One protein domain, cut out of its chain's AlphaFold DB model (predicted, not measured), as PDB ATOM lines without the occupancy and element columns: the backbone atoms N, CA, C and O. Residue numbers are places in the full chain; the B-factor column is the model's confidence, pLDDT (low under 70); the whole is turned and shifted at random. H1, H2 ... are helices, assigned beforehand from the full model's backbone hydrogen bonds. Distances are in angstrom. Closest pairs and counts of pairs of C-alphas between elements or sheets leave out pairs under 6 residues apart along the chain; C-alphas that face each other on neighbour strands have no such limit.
ATOM      1  N   LEU A  25     188.354 196.919 189.402       96.38
ATOM      2  CA  LEU A  25     187.153 197.726 189.604       96.38
ATOM      3  C   LEU A  25     186.966 198.743 188.471       96.38
ATOM      4  O   LEU A  25     185.854 198.884 187.970       96.38
ATOM      5  N   SER A  26     188.046 199.402 188.044       96.81
ATOM      6  CA  SER A  26     188.025 200.330 186.912       96.81
ATOM      7  C   SER A  26     187.616 199.629 185.612       96.81
ATOM      8  O   SER A  26     186.680 200.061 184.943       96.81
ATOM      9  N   ALA A  27     188.232 198.485 185.299       97.12
ATOM     10  CA  ALA A  27     187.924 197.728 184.088       97.12
ATOM     11  C   ALA A  27     186.463 197.254 184.039       97.12
ATOM     12  O   ALA A  27     185.804 197.401 183.012       97.12
ATOM     13  N   VAL A  28     185.936 196.727 185.150       96.38
ATOM     14  CA  VAL A  28     184.530 196.301 185.225       96.38
ATOM     15  C   VAL A  28     183.586 197.502 185.139       96.38
ATOM     16  O   VAL A  28     182.578 197.418 184.450       96.38
ATOM     17  N   THR A  29     183.924 198.640 185.752       94.69
ATOM     18  CA  THR A  29     183.109 199.865 185.646       94.69
ATOM     19  C   THR A  29     183.037 200.358 184.198       94.69
ATOM     20  O   THR A  29     181.952 200.629 183.695       94.69
ATOM     21  N   HIS A  30     184.160 200.388 183.478       95.94
ATOM     22  CA  HIS A  30     184.155 200.755 182.059       95.94
ATOM     23  C   HIS A  30     183.398 199.753 181.185       95.94
ATOM     24  O   HIS A  30     182.757 200.144 180.214       95.94
ATOM     25  N   TRP A  31     183.430 198.466 181.533       95.69
ATOM     26  CA  TRP A  31     182.598 197.462 180.877       95.69
ATOM     27  C   TRP A  31     181.096 197.704 181.100       95.69
ATOM     28  O   TRP A  31     180.308 197.584 180.159       95.69
ATOM     29  N   GLU A  32     180.697 198.070 182.320       94.12
ATOM     30  CA  GLU A  32     179.314 198.431 182.660       94.12
ATOM     31  C   GLU A  32     178.845 199.643 181.835       94.12
ATOM     32  O   GLU A  32     177.801 199.581 181.176       94.12
ATOM     33  N   GLU A  33     179.652 200.709 181.800       93.62
ATOM     34  CA  GLU A  33     179.404 201.921 181.002       93.62
ATOM     35  C   GLU A  33     179.316 201.608 179.502       93.62
ATOM     36  O   GLU A  33     178.405 202.077 178.814       93.62
ATOM     37  N   PHE A  34     180.229 200.775 178.997       95.50
ATOM     38  CA  PHE A  34     180.234 200.315 177.611       95.50
ATOM     39  C   PHE A  34     178.936 199.579 177.259       95.50
ATOM     40  O   PHE A  34     178.294 199.913 176.260       95.50
ATOM     41  N   CYS A  35     178.510 198.621 178.087       93.81
ATOM     42  CA  CYS A  35     177.271 197.873 177.868       93.81
ATOM     43  C   CYS A  35     176.043 198.790 177.869       93.81
ATOM     44  O   CYS A  35     175.169 198.650 177.010       93.81
ATOM     45  N   GLN A  36     175.983 199.735 178.810       93.81
ATOM     46  CA  GLN A  36     174.900 200.711 178.887       93.81
ATOM     47  C   GLN A  36     174.843 201.581 177.627       93.81
ATOM     48  O   GLN A  36     173.789 201.674 176.993       93.81
ATOM     49  N   ALA A  37     175.966 202.193 177.247       94.62
ATOM     50  CA  ALA A  37     176.040 203.067 176.081       94.62
ATOM     51  C   ALA A  37     175.674 202.320 174.791       94.62
ATOM     52  O   ALA A  37     174.902 202.827 173.973       94.62
ATOM     53  N   LEU A  38     176.175 201.091 174.635       95.00
ATOM     54  CA  LEU A  38     175.907 200.262 173.468       95.00
ATOM     55  C   LEU A  38     174.433 199.847 173.379       95.00
ATOM     56  O   LEU A  38     173.841 199.935 172.304       95.00
ATOM     57  N   LEU A  39     173.812 199.450 174.494       93.75
ATOM     58  CA  LEU A  39     172.390 199.100 174.508       93.75
ATOM     59  C   LEU A  39     171.504 200.309 174.178       93.75
ATOM     60  O   LEU A  39     170.568 200.188 173.389       93.75
ATOM     61  N   VAL A  40     171.805 201.482 174.745       94.50
ATOM     62  CA  VAL A  40     171.082 202.727 174.434       94.50
ATOM     63  C   VAL A  40     171.198 203.060 172.947       94.50
ATOM     64  O   VAL A  40     170.194 203.395 172.313       94.50
ATOM     65  N   LEU A  41     172.399 202.934 172.376       95.00
ATOM     66  CA  LEU A  41     172.633 203.168 170.953       95.00
ATOM     67  C   LEU A  41     171.824 202.201 170.078       95.00
ATOM     68  O   LEU A  41     171.149 202.644 169.144       95.00
ATOM     69  N   ASP A  42     171.851 200.906 170.388       94.19
ATOM     70  CA  ASP A  42     171.108 199.895 169.634       94.19
ATOM     71  C   ASP A  42     169.593 200.159 169.708       94.19
ATOM     72  O   ASP A  42     168.926 200.204 168.674       94.19
ATOM     73  N   ILE A  43     169.040 200.454 170.891       93.88
ATOM     74  CA  ILE A  43     167.604 200.765 171.046       93.88
ATOM     75  C   ILE A  43     167.220 202.014 170.241       93.88
ATOM     76  O   ILE A  43     166.163 202.053 169.604       93.88
ATOM     77  N   ALA A  44     168.077 203.036 170.241       93.75
ATOM     78  CA  ALA A  44     167.830 204.291 169.540       93.75
ATOM     79  C   ALA A  44     167.868 204.154 168.008       93.75
ATOM     80  O   ALA A  44     167.208 204.927 167.298       93.75
ATOM     81  N   THR A  45     168.648 203.211 167.479       92.69
ATOM     82  CA  THR A  45     168.987 203.149 166.046       92.69
ATOM     83  C   THR A  45     168.361 201.968 165.314       92.69
ATOM     84  O   THR A  45     168.064 202.085 164.124       92.69
ATOM     85  N   GLN A  46     168.094 200.852 165.993       90.94
ATOM     86  CA  GLN A  46     167.674 199.623 165.332       90.94
ATOM     87  C   GLN A  46     166.209 199.705 164.870       90.94
ATOM     88  O   GLN A  46     165.277 199.734 165.673       90.94
ATOM     89  N   ALA A  47     165.992 199.708 163.550       86.19
ATOM     90  CA  ALA A  47     164.672 199.909 162.940       86.19
ATOM     91  C   ALA A  47     163.622 198.861 163.361       86.19
ATOM     92  O   ALA A  47     162.439 199.170 163.469       86.19
ATOM     93  N   GLY A  48     164.054 197.624 163.629       86.44
ATOM     94  CA  GLY A  48     163.186 196.541 164.103       86.44
ATOM     95  C   GLY A  48     162.898 196.559 165.610       86.44
ATOM     96  O   GLY A  48     162.106 195.729 166.070       86.44
ATOM     97  N   GLY A  49     163.537 197.457 166.367       87.50
ATOM     98  CA  GLY A  49     163.378 197.582 167.814       87.50
ATOM     99  C   GLY A  49     162.031 198.175 168.210       87.50
ATOM    100  O   GLY A  49     161.386 198.889 167.437       87.50
ATOM    101  N   LYS A  50     161.609 197.889 169.443       89.06
ATOM    102  CA  LYS A  50     160.327 198.327 170.008       89.06
ATOM    103  C   LYS A  50     160.145 199.843 169.900       89.06
ATOM    104  O   LYS A  50     159.122 200.303 169.405       89.06
ATOM    105  N   LEU A  51     161.188 200.606 170.239       90.50
ATOM    106  CA  LEU A  51     161.182 202.070 170.178       90.50
ATOM    107  C   LEU A  51     160.844 202.606 168.777       90.50
ATOM    108  O   LEU A  51     159.986 203.473 168.628       90.50
ATOM    109  N   ARG A  52     161.509 202.082 167.742       89.12
ATOM    110  CA  ARG A  52     161.325 202.517 166.347       89.12
ATOM    111  C   ARG A  52     160.020 202.014 165.729       89.12
ATOM    112  O   ARG A  52     159.515 202.649 164.810       89.12
ATOM    113  N   LYS A  53     159.459 200.915 166.242       88.56
ATOM    114  CA  LYS A  53     158.130 200.418 165.853       88.56
ATOM    115  C   LYS A  53     156.996 201.251 166.449       88.56
ATOM    116  O   LYS A  53     156.010 201.511 165.764       88.56
ATOM    117  N   GLU A  54     157.125 201.658 167.709       88.12
ATOM    118  CA  GLU A  54     156.076 202.392 168.427       88.12
ATOM    119  C   GLU A  54     156.089 203.895 168.111       88.12
ATOM    120  O   GLU A  54     155.032 204.522 168.014       88.12
ATOM    121  N   VAL A  55     157.267 204.483 167.880       88.00
ATOM    122  CA  VAL A  55     157.407 205.912 167.568       88.00
ATOM    123  C   VAL A  55     157.603 206.121 166.067       88.00
ATOM    124  O   VAL A  55     158.691 205.925 165.530       88.00
ATOM    125  N   ARG A  56     156.547 206.592 165.388       79.62
ATOM    126  CA  ARG A  56     156.545 206.818 163.928       79.62
ATOM    127  C   ARG A  56     157.471 207.948 163.468       79.62
ATOM    128  O   ARG A  56     158.001 207.883 162.366       79.62
ATOM    129  N   ALA A  57     157.634 208.995 164.278       85.25
ATOM    130  CA  ALA A  57     158.457 210.152 163.936       85.25
ATOM    131  C   ALA A  57     159.042 210.810 165.188       85.25
ATOM    132  O   ALA A  57     158.345 211.033 166.178       85.25
ATOM    133  N   PHE A  58     160.321 211.170 165.113       89.06
ATOM    134  CA  PHE A  58     161.021 211.911 166.156       89.06
ATOM    135  C   PHE A  58     161.132 213.379 165.758       89.06
ATOM    136  O   PHE A  58     161.501 213.691 164.631       89.06
ATOM    137  N   ARG A  59     160.822 214.288 166.692       87.56
ATOM    138  CA  ARG A  59     160.832 215.739 166.430       87.56
ATOM    139  C   ARG A  59     162.239 216.328 166.304       87.56
ATOM    140  O   ARG A  59     162.403 217.353 165.659       87.56
ATOM    141  N   THR A  60     163.237 215.718 166.943       91.31
ATOM    142  CA  THR A  60     164.631 216.179 166.927       91.31
ATOM    143  C   THR A  60     165.582 215.008 166.709       91.31
ATOM    144  O   THR A  60     165.267 213.872 167.071       91.31
ATOM    145  N   THR A  61     166.766 215.288 166.159       87.88
ATOM    146  CA  THR A  61     167.787 214.279 165.827       87.88
ATOM    147  C   THR A  61     168.165 213.395 167.020       87.88
ATOM    148  O   THR A  61     168.299 212.187 166.865       87.88
ATOM    149  N   ASN A  62     168.244 213.969 168.226       91.06
ATOM    150  CA  ASN A  62     168.672 213.257 169.439       91.06
ATOM    151  C   ASN A  62     167.510 212.693 170.276       91.06
ATOM    152  O   ASN A  62     167.745 212.076 171.315       91.06
ATOM    153  N   ALA A  63     166.253 212.892 169.862       91.62
ATOM    154  CA  ALA A  63     165.104 212.360 170.593       91.62
ATOM    155  C   ALA A  63     165.091 210.819 170.718       91.62
ATOM    156  O   ALA A  63     164.759 210.350 171.807       91.62
ATOM    157  N   PRO A  64     165.485 210.018 169.700       91.81
ATOM    158  CA  PRO A  64     165.563 208.564 169.848       91.81
ATOM    159  C   PRO A  64     166.533 208.139 170.949       91.81
ATOM    160  O   PRO A  64     166.208 207.268 171.746       91.81
ATOM    161  N   GLN A  65     167.702 208.780 171.018       93.19
ATOM    162  CA  GLN A  65     168.740 208.431 171.983       93.19
ATOM    163  C   GLN A  65     168.337 208.797 173.410       93.19
ATOM    164  O   GLN A  65     168.448 207.963 174.300       93.19
ATOM    165  N   ARG A  66     167.779 209.997 173.616       90.94
ATOM    166  CA  ARG A  66     167.255 210.409 174.930       90.94
ATOM    167  C   ARG A  66     166.126 209.499 175.406       90.94
ATOM    168  O   ARG A  66     166.064 209.164 176.581       90.94
ATOM    169  N   LEU A  67     165.230 209.095 174.503       91.31
ATOM    170  CA  LEU A  67     164.131 208.204 174.864       91.31
ATOM    171  C   LEU A  67     164.631 206.784 175.160       91.31
ATOM    172  O   LEU A  67     164.166 206.176 176.116       91.31
ATOM    173  N   ALA A  68     165.605 206.281 174.401       92.00
ATOM    174  CA  ALA A  68     166.270 205.014 174.694       92.00
ATOM    175  C   ALA A  68     166.975 205.039 176.060       92.00
ATOM    176  O   ALA A  68     166.814 204.111 176.847       92.00
ATOM    177  N   GLU A  69     167.697 206.116 176.371       90.69
ATOM    178  CA  GLU A  69     168.335 206.312 177.674       90.69
ATOM    179  C   GLU A  69     167.302 206.303 178.801       90.69
ATOM    180  O   GLU A  69     167.457 205.548 179.759       90.69
ATOM    181  N   LEU A  70     166.203 207.050 178.655       87.69
ATOM    182  CA  LEU A  70     165.108 207.050 179.625       87.69
ATOM    183  C   LEU A  70     164.514 205.652 179.814       87.69
ATOM    184  O   LEU A  70     164.383 205.217 180.949       87.69
ATOM    185  N   LEU A  71     164.212 204.916 178.741       84.50
ATOM    186  CA  LEU A  71     163.668 203.551 178.831       84.50
ATOM    187  C   LEU A  71     164.574 202.602 179.623       84.50
ATOM    188  O   LEU A  71     164.104 201.702 180.316       84.50
ATOM    189  N   VAL A  72     165.879 202.805 179.500       82.62
ATOM    190  CA  VAL A  72     166.903 201.921 180.042       82.62
ATOM    191  C   VAL A  72     167.327 202.314 181.467       82.62
ATOM    192  O   VAL A  72     167.797 201.456 182.220       82.62
ATOM    193  N   THR A  73     167.134 203.580 181.850       77.25
ATOM    194  CA  THR A  73     167.568 204.173 183.132       77.25
ATOM    195  C   THR A  73     166.416 204.628 184.041       77.25
ATOM    196  O   THR A  73     166.676 205.185 185.108       77.25
ATOM    197  N   HIS A  74     165.152 204.417 183.645       67.31
ATOM    198  CA  HIS A  74     163.994 204.912 184.394       67.31
ATOM    199  C   HIS A  74     163.906 204.332 185.816       67.31
ATOM    200  O   HIS A  74     163.606 203.151 186.000       67.31
ATOM    201  N   ILE A  75     164.057 205.212 186.811       54.06
ATOM    202  CA  ILE A  75     164.106 204.911 188.254       54.06
ATOM    203  C   ILE A  75     162.870 204.133 188.749       54.06
ATOM    204  O   ILE A  75     163.003 203.293 189.636       54.06
ATOM    205  N   ASP A  76     161.695 204.339 188.140       49.72
ATOM    206  CA  ASP A  76     160.441 203.673 188.544       49.72
ATOM    207  C   ASP A  76     160.183 202.315 187.861       49.72
ATOM    208  O   ASP A  76     159.044 201.839 187.828       49.72
ATOM    209  N   HIS A  77     161.195 201.660 187.280       54.53
ATOM    210  CA  HIS A  77     160.991 200.298 186.783       54.53
ATOM    211  C   HIS A  77     160.664 199.361 187.968       54.53
ATOM    212  O   HIS A  77     161.426 199.323 188.938       54.53
ATOM    213  N   PRO A  78     159.608 198.522 187.904       56.81
ATOM    214  CA  PRO A  78     159.148 197.688 189.030       56.81
ATOM    215  C   PRO A  78     160.182 196.673 189.561       56.81
ATOM    216  O   PRO A  78     159.954 196.035 190.582       56.81
ATOM    217  N   ASN A  79     161.338 196.545 188.898       52.41
ATOM    218  CA  ASN A  79     162.409 195.603 189.234       52.41
ATOM    219  C   ASN A  79     163.603 196.252 189.974       52.41
ATOM    220  O   ASN A  79     164.623 195.586 190.176       52.41
ATOM    221  N   GLY A  80     163.488 197.517 190.401       56.44
ATOM    222  CA  GLY A  80     164.478 198.195 191.246       56.44
ATOM    223  C   GLY A  80     165.741 198.684 190.518       56.44
ATOM    224  O   GLY A  80     165.755 198.833 189.300       56.44
ATOM    225  N   PHE A  81     166.802 198.946 191.299       62.00
ATOM    226  CA  PHE A  81     168.069 199.566 190.874       62.00
ATOM    227  C   PHE A  81     168.650 198.961 189.583       62.00
ATOM    228  O   PHE A  81     168.729 197.734 189.430       62.00
ATOM    229  N   HIS A  82     169.113 199.824 188.670       70.56
ATOM    230  CA  HIS A  82     169.694 199.410 187.393       70.56
ATOM    231  C   HIS A  82     171.094 198.829 187.585       70.56
ATOM    232  O   HIS A  82     172.102 199.505 187.423       70.56
ATOM    233  N   ASP A  83     171.147 197.545 187.922       78.69
ATOM    234  CA  ASP A  83     172.411 196.828 188.038       78.69
ATOM    235  C   ASP A  83     172.977 196.506 186.645       78.69
ATOM    236  O   ASP A  83     172.467 195.621 185.955       78.69
ATOM    237  N   TRP A  84     173.996 197.264 186.236       86.94
ATOM    238  CA  TRP A  84     174.763 197.065 185.002       86.94
ATOM    239  C   TRP A  84     175.899 196.056 185.157       86.94
ATOM    240  O   TRP A  84     176.380 195.532 184.155       86.94
ATOM    241  N   SER A  85     176.271 195.723 186.399       84.81
ATOM    242  CA  SER A  85     177.291 194.705 186.688       84.81
ATOM    243  C   SER A  85     176.818 193.289 186.342       84.81
ATOM    244  O   SER A  85     177.612 192.354 186.269       84.81
ATOM    245  N   ASP A  86     175.510 193.112 186.139       87.81
ATOM    246  CA  ASP A  86     174.882 191.847 185.787       87.81
ATOM    247  C   ASP A  86     174.632 191.750 184.283       87.81
ATOM    248  O   ASP A  86     173.614 192.222 183.767       87.81
ATOM    249  N   PHE A  87     175.553 191.101 183.575       89.19
ATOM    250  CA  PHE A  87     175.441 190.967 182.127       89.19
ATOM    251  C   PHE A  87     174.161 190.232 181.691       89.19
ATOM    252  O   PHE A  87     173.551 190.611 180.695       89.19
ATOM    253  N   LEU A  88     173.665 189.263 182.472       87.50
ATOM    254  CA  LEU A  88     172.409 188.570 182.153       87.50
ATOM    255  C   LEU A  88     171.200 189.512 182.229       87.50
ATOM    256  O   LEU A  88     170.259 189.380 181.445       87.50
ATOM    257  N   ARG A  89     171.226 190.505 183.128       86.31
ATOM    258  CA  ARG A  89     170.201 191.560 183.149       86.31
ATOM    259  C   ARG A  89     170.311 192.485 181.943       86.31
ATOM    260  O   ARG A  89     169.279 192.945 181.459       86.31
ATOM    261  N   VAL A  90     171.522 192.755 181.455       88.56
ATOM    262  CA  VAL A  90     171.725 193.508 180.206       88.56
ATOM    263  C   VAL A  90     171.112 192.748 179.029       88.56
ATOM    264  O   VAL A  90     170.338 193.343 178.281       88.56
ATOM    265  N   CYS A  91     171.361 191.438 178.919       87.62
ATOM    266  CA  CYS A  91     170.729 190.573 177.916       87.62
ATOM    267  C   CYS A  91     169.198 190.633 177.999       87.62
ATOM    268  O   CYS A  91     168.551 190.964 177.012       87.62
ATOM    269  N   ALA A  92     168.620 190.439 179.189       84.88
ATOM    270  CA  ALA A  92     167.167 190.476 179.370       84.88
ATOM    271  C   ALA A  92     166.545 191.841 179.011       84.88
ATOM    272  O   ALA A  92     165.425 191.909 178.505       84.88
ATOM    273  N   ARG A  93     167.261 192.950 179.255       86.81
ATOM    274  CA  ARG A  93     166.833 194.280 178.791       86.81
ATOM    275  C   ARG A  93     166.906 194.388 177.272       86.81
ATOM    276  O   ARG A  93     165.987 194.936 176.672       86.81
ATOM    277  N   ALA A  94     167.969 193.879 176.657       89.56
ATOM    278  CA  ALA A  94     168.092 193.843 175.206       89.56
ATOM    279  C   ALA A  94     166.930 193.064 174.574       89.56
ATOM    280  O   ALA A  94     166.254 193.617 173.709       89.56
ATOM    281  N   ASP A  95     166.612 191.876 175.094       87.62
ATOM    282  CA  ASP A  95     165.502 191.036 174.621       87.62
ATOM    283  C   ASP A  95     164.143 191.764 174.688       87.62
ATOM    284  O   ASP A  95     163.261 191.547 173.857       87.62
ATOM    285  N   ALA A  96     163.958 192.662 175.663       87.62
ATOM    286  CA  ALA A  96     162.713 193.410 175.843       87.62
ATOM    287  C   ALA A  96     162.506 194.546 174.820       87.62
ATOM    288  O   ALA A  96     161.363 194.959 174.582       87.62
ATOM    289  N   PHE A  97     163.584 195.085 174.240       89.94
ATOM    290  CA  PHE A  97     163.530 196.298 173.412       89.94
ATOM    291  C   PHE A  97     164.066 196.122 171.989       89.94
ATOM    292  O   PHE A  97     163.662 196.871 171.093       89.94
ATOM    293  N   LEU A  98     164.953 195.159 171.760       90.94
ATOM    294  CA  LEU A  98     165.599 194.910 170.476       90.94
ATOM    295  C   LEU A  98     164.913 193.750 169.729       90.94
ATOM    296  O   LEU A  98     164.266 192.904 170.341       90.94
ATOM    297  N   PRO A  99     164.997 193.696 168.387       89.44
ATOM    298  CA  PRO A  99     164.506 192.557 167.621       89.44
ATOM    299  C   PRO A  99     165.383 191.315 167.842       89.44
ATOM    300  O   PRO A  99     166.553 191.421 168.207       89.44
ATOM    301  N   SER A 100     164.837 190.138 167.532       85.94
ATOM    302  CA  SER A 100     165.567 188.864 167.570       85.94
ATOM    303  C   SER A 100     166.898 188.929 166.811       85.94
ATOM    304  O   SER A 100     166.958 189.500 165.720       85.94
ATOM    305  N   GLY A 101     167.938 188.286 167.350       80.56
ATOM    306  CA  GLY A 101     169.275 188.269 166.743       80.56
ATOM    307  C   GLY A 101     170.115 189.517 167.034       80.56
ATOM    308  O   GLY A 101     171.079 189.784 166.318       80.56
ATOM    309  N   HIS A 102     169.764 190.298 168.059       87.31
ATOM    310  CA  HIS A 102     170.618 191.383 168.541       87.31
ATOM    311  C   HIS A 102     171.923 190.852 169.154       87.31
ATOM    312  O   HIS A 102     171.998 189.731 169.655       87.31
ATOM    313  N   ARG A 103     172.956 191.699 169.185       87.44
ATOM    314  CA  ARG A 103     174.310 191.330 169.637       87.44
ATOM    315  C   ARG A 103     174.385 190.814 171.081       87.44
ATOM    316  O   ARG A 103     175.254 190.011 171.390       87.44
ATOM    317  N   PHE A 104     173.467 191.252 171.946       87.56
ATOM    318  CA  PHE A 104     173.380 190.831 173.350       87.56
ATOM    319  C   PHE A 104     172.616 189.522 173.575       87.56
ATOM    320  O   PHE A 104     172.440 189.135 174.727       87.56
ATOM    321  N   ALA A 105     172.099 188.879 172.522       78.06
ATOM    322  CA  ALA A 105     171.346 187.642 172.696       78.06
ATOM    323  C   ALA A 105     172.246 186.596 173.390       78.06
ATOM    324  O   ALA A 105     173.469 186.688 173.250       78.06
ATOM    325  N   PRO A 106     171.689 185.653 174.169       60.94
ATOM    326  CA  PRO A 106     172.414 184.510 174.727       60.94
ATOM    327  C   PRO A 106     172.557 183.367 173.703       60.94
ATOM    328  O   PRO A 106     171.724 183.272 172.795       60.94
TER     329      PRO A 106
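This is residues 25 to 106 of the 203 residues of an uncharacterized protein of Thermoanaerobaculia bacterium (UniProt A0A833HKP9). One long helix, H1, makes the longest axis, and the two mid-length helices pack on its later part: H4 nearly side by side with it, and H3 crossing it steeply, so that the centres of the three make a triangle. Short H2 sits at the corner just past the last residues of H1, residues 75 to 80 of the link between H3 and H4 stick out as a loop, and residues 98 to 106 fold back beside H4. The printed part has 82 residues with four named helices, in the order H1, H2, H3, H4 along the chain, and no named strand; the class is all helix. It is compact, with a radius of gyration of the C-alphas of 12.8 A, yet elongated in outline, spanning 40 by 25 by 25 A.

H1, the longest helix, takes residues 25 to 45 and measures 30.2 A from first to last C-alpha, from C-alpha 25 at (187.153, 197.726, 189.604) to C-alpha 45 at (168.987, 203.149, 166.046). H4 holds residues 87 to 97, 15.7 A long, and ends with C-alpha 97 at (163.530, 196.298, 173.412). H3 holds residues 63 to 73, 15.2 A long. H2 is short, residues 50 to 54, 6.1 A.

H1 touches H3 with its residues 40 to 45 alone, closest at the C-alphas of Ala 44 and Pro 64, 4.8 A apart. These two helices run opposite ways at a steep tilt of 47 degrees. With its residues 35 to 43 alone H1 touches H4, the closest C-alphas being those of Ile 43 and Phe 97 at 6.5 A. H1 and H4 run the same way at a shallow tilt of 9 degrees. H1 and H2 touch only at the corner by their link, the closest C-alphas being those of Ile 43 and Leu 51 at 6.6 A. H2 and H4 only just touch, with 3 pairs of C-alphas within 8 A, the closest those of Lys 50 and Phe 97 at 5.1 A. H3 and H4 are close but not clearly touching, the closest C-alphas being those of Val 72 and Arg 93 at 7.7 A. H2 and H3 are also close but not clearly touching, with the C-alphas of Leu 51 and Ala 68 closest at 7.4 A. In H1, H2, H3 and H4 every O i to N i+4 pair is within hydrogen-bond range.

The two C-alphas farthest apart are those of Leu 25 and Arg 56, at 41.0 A. The printed part has no cut. The link from H1 to H2 is tight, that from H2 to H3 short, and that from H3 to H4, residues 74 to 86, long. The mean pLDDT of the printed part is 85.8; residues 74 to 81 and residue 106 are under 70.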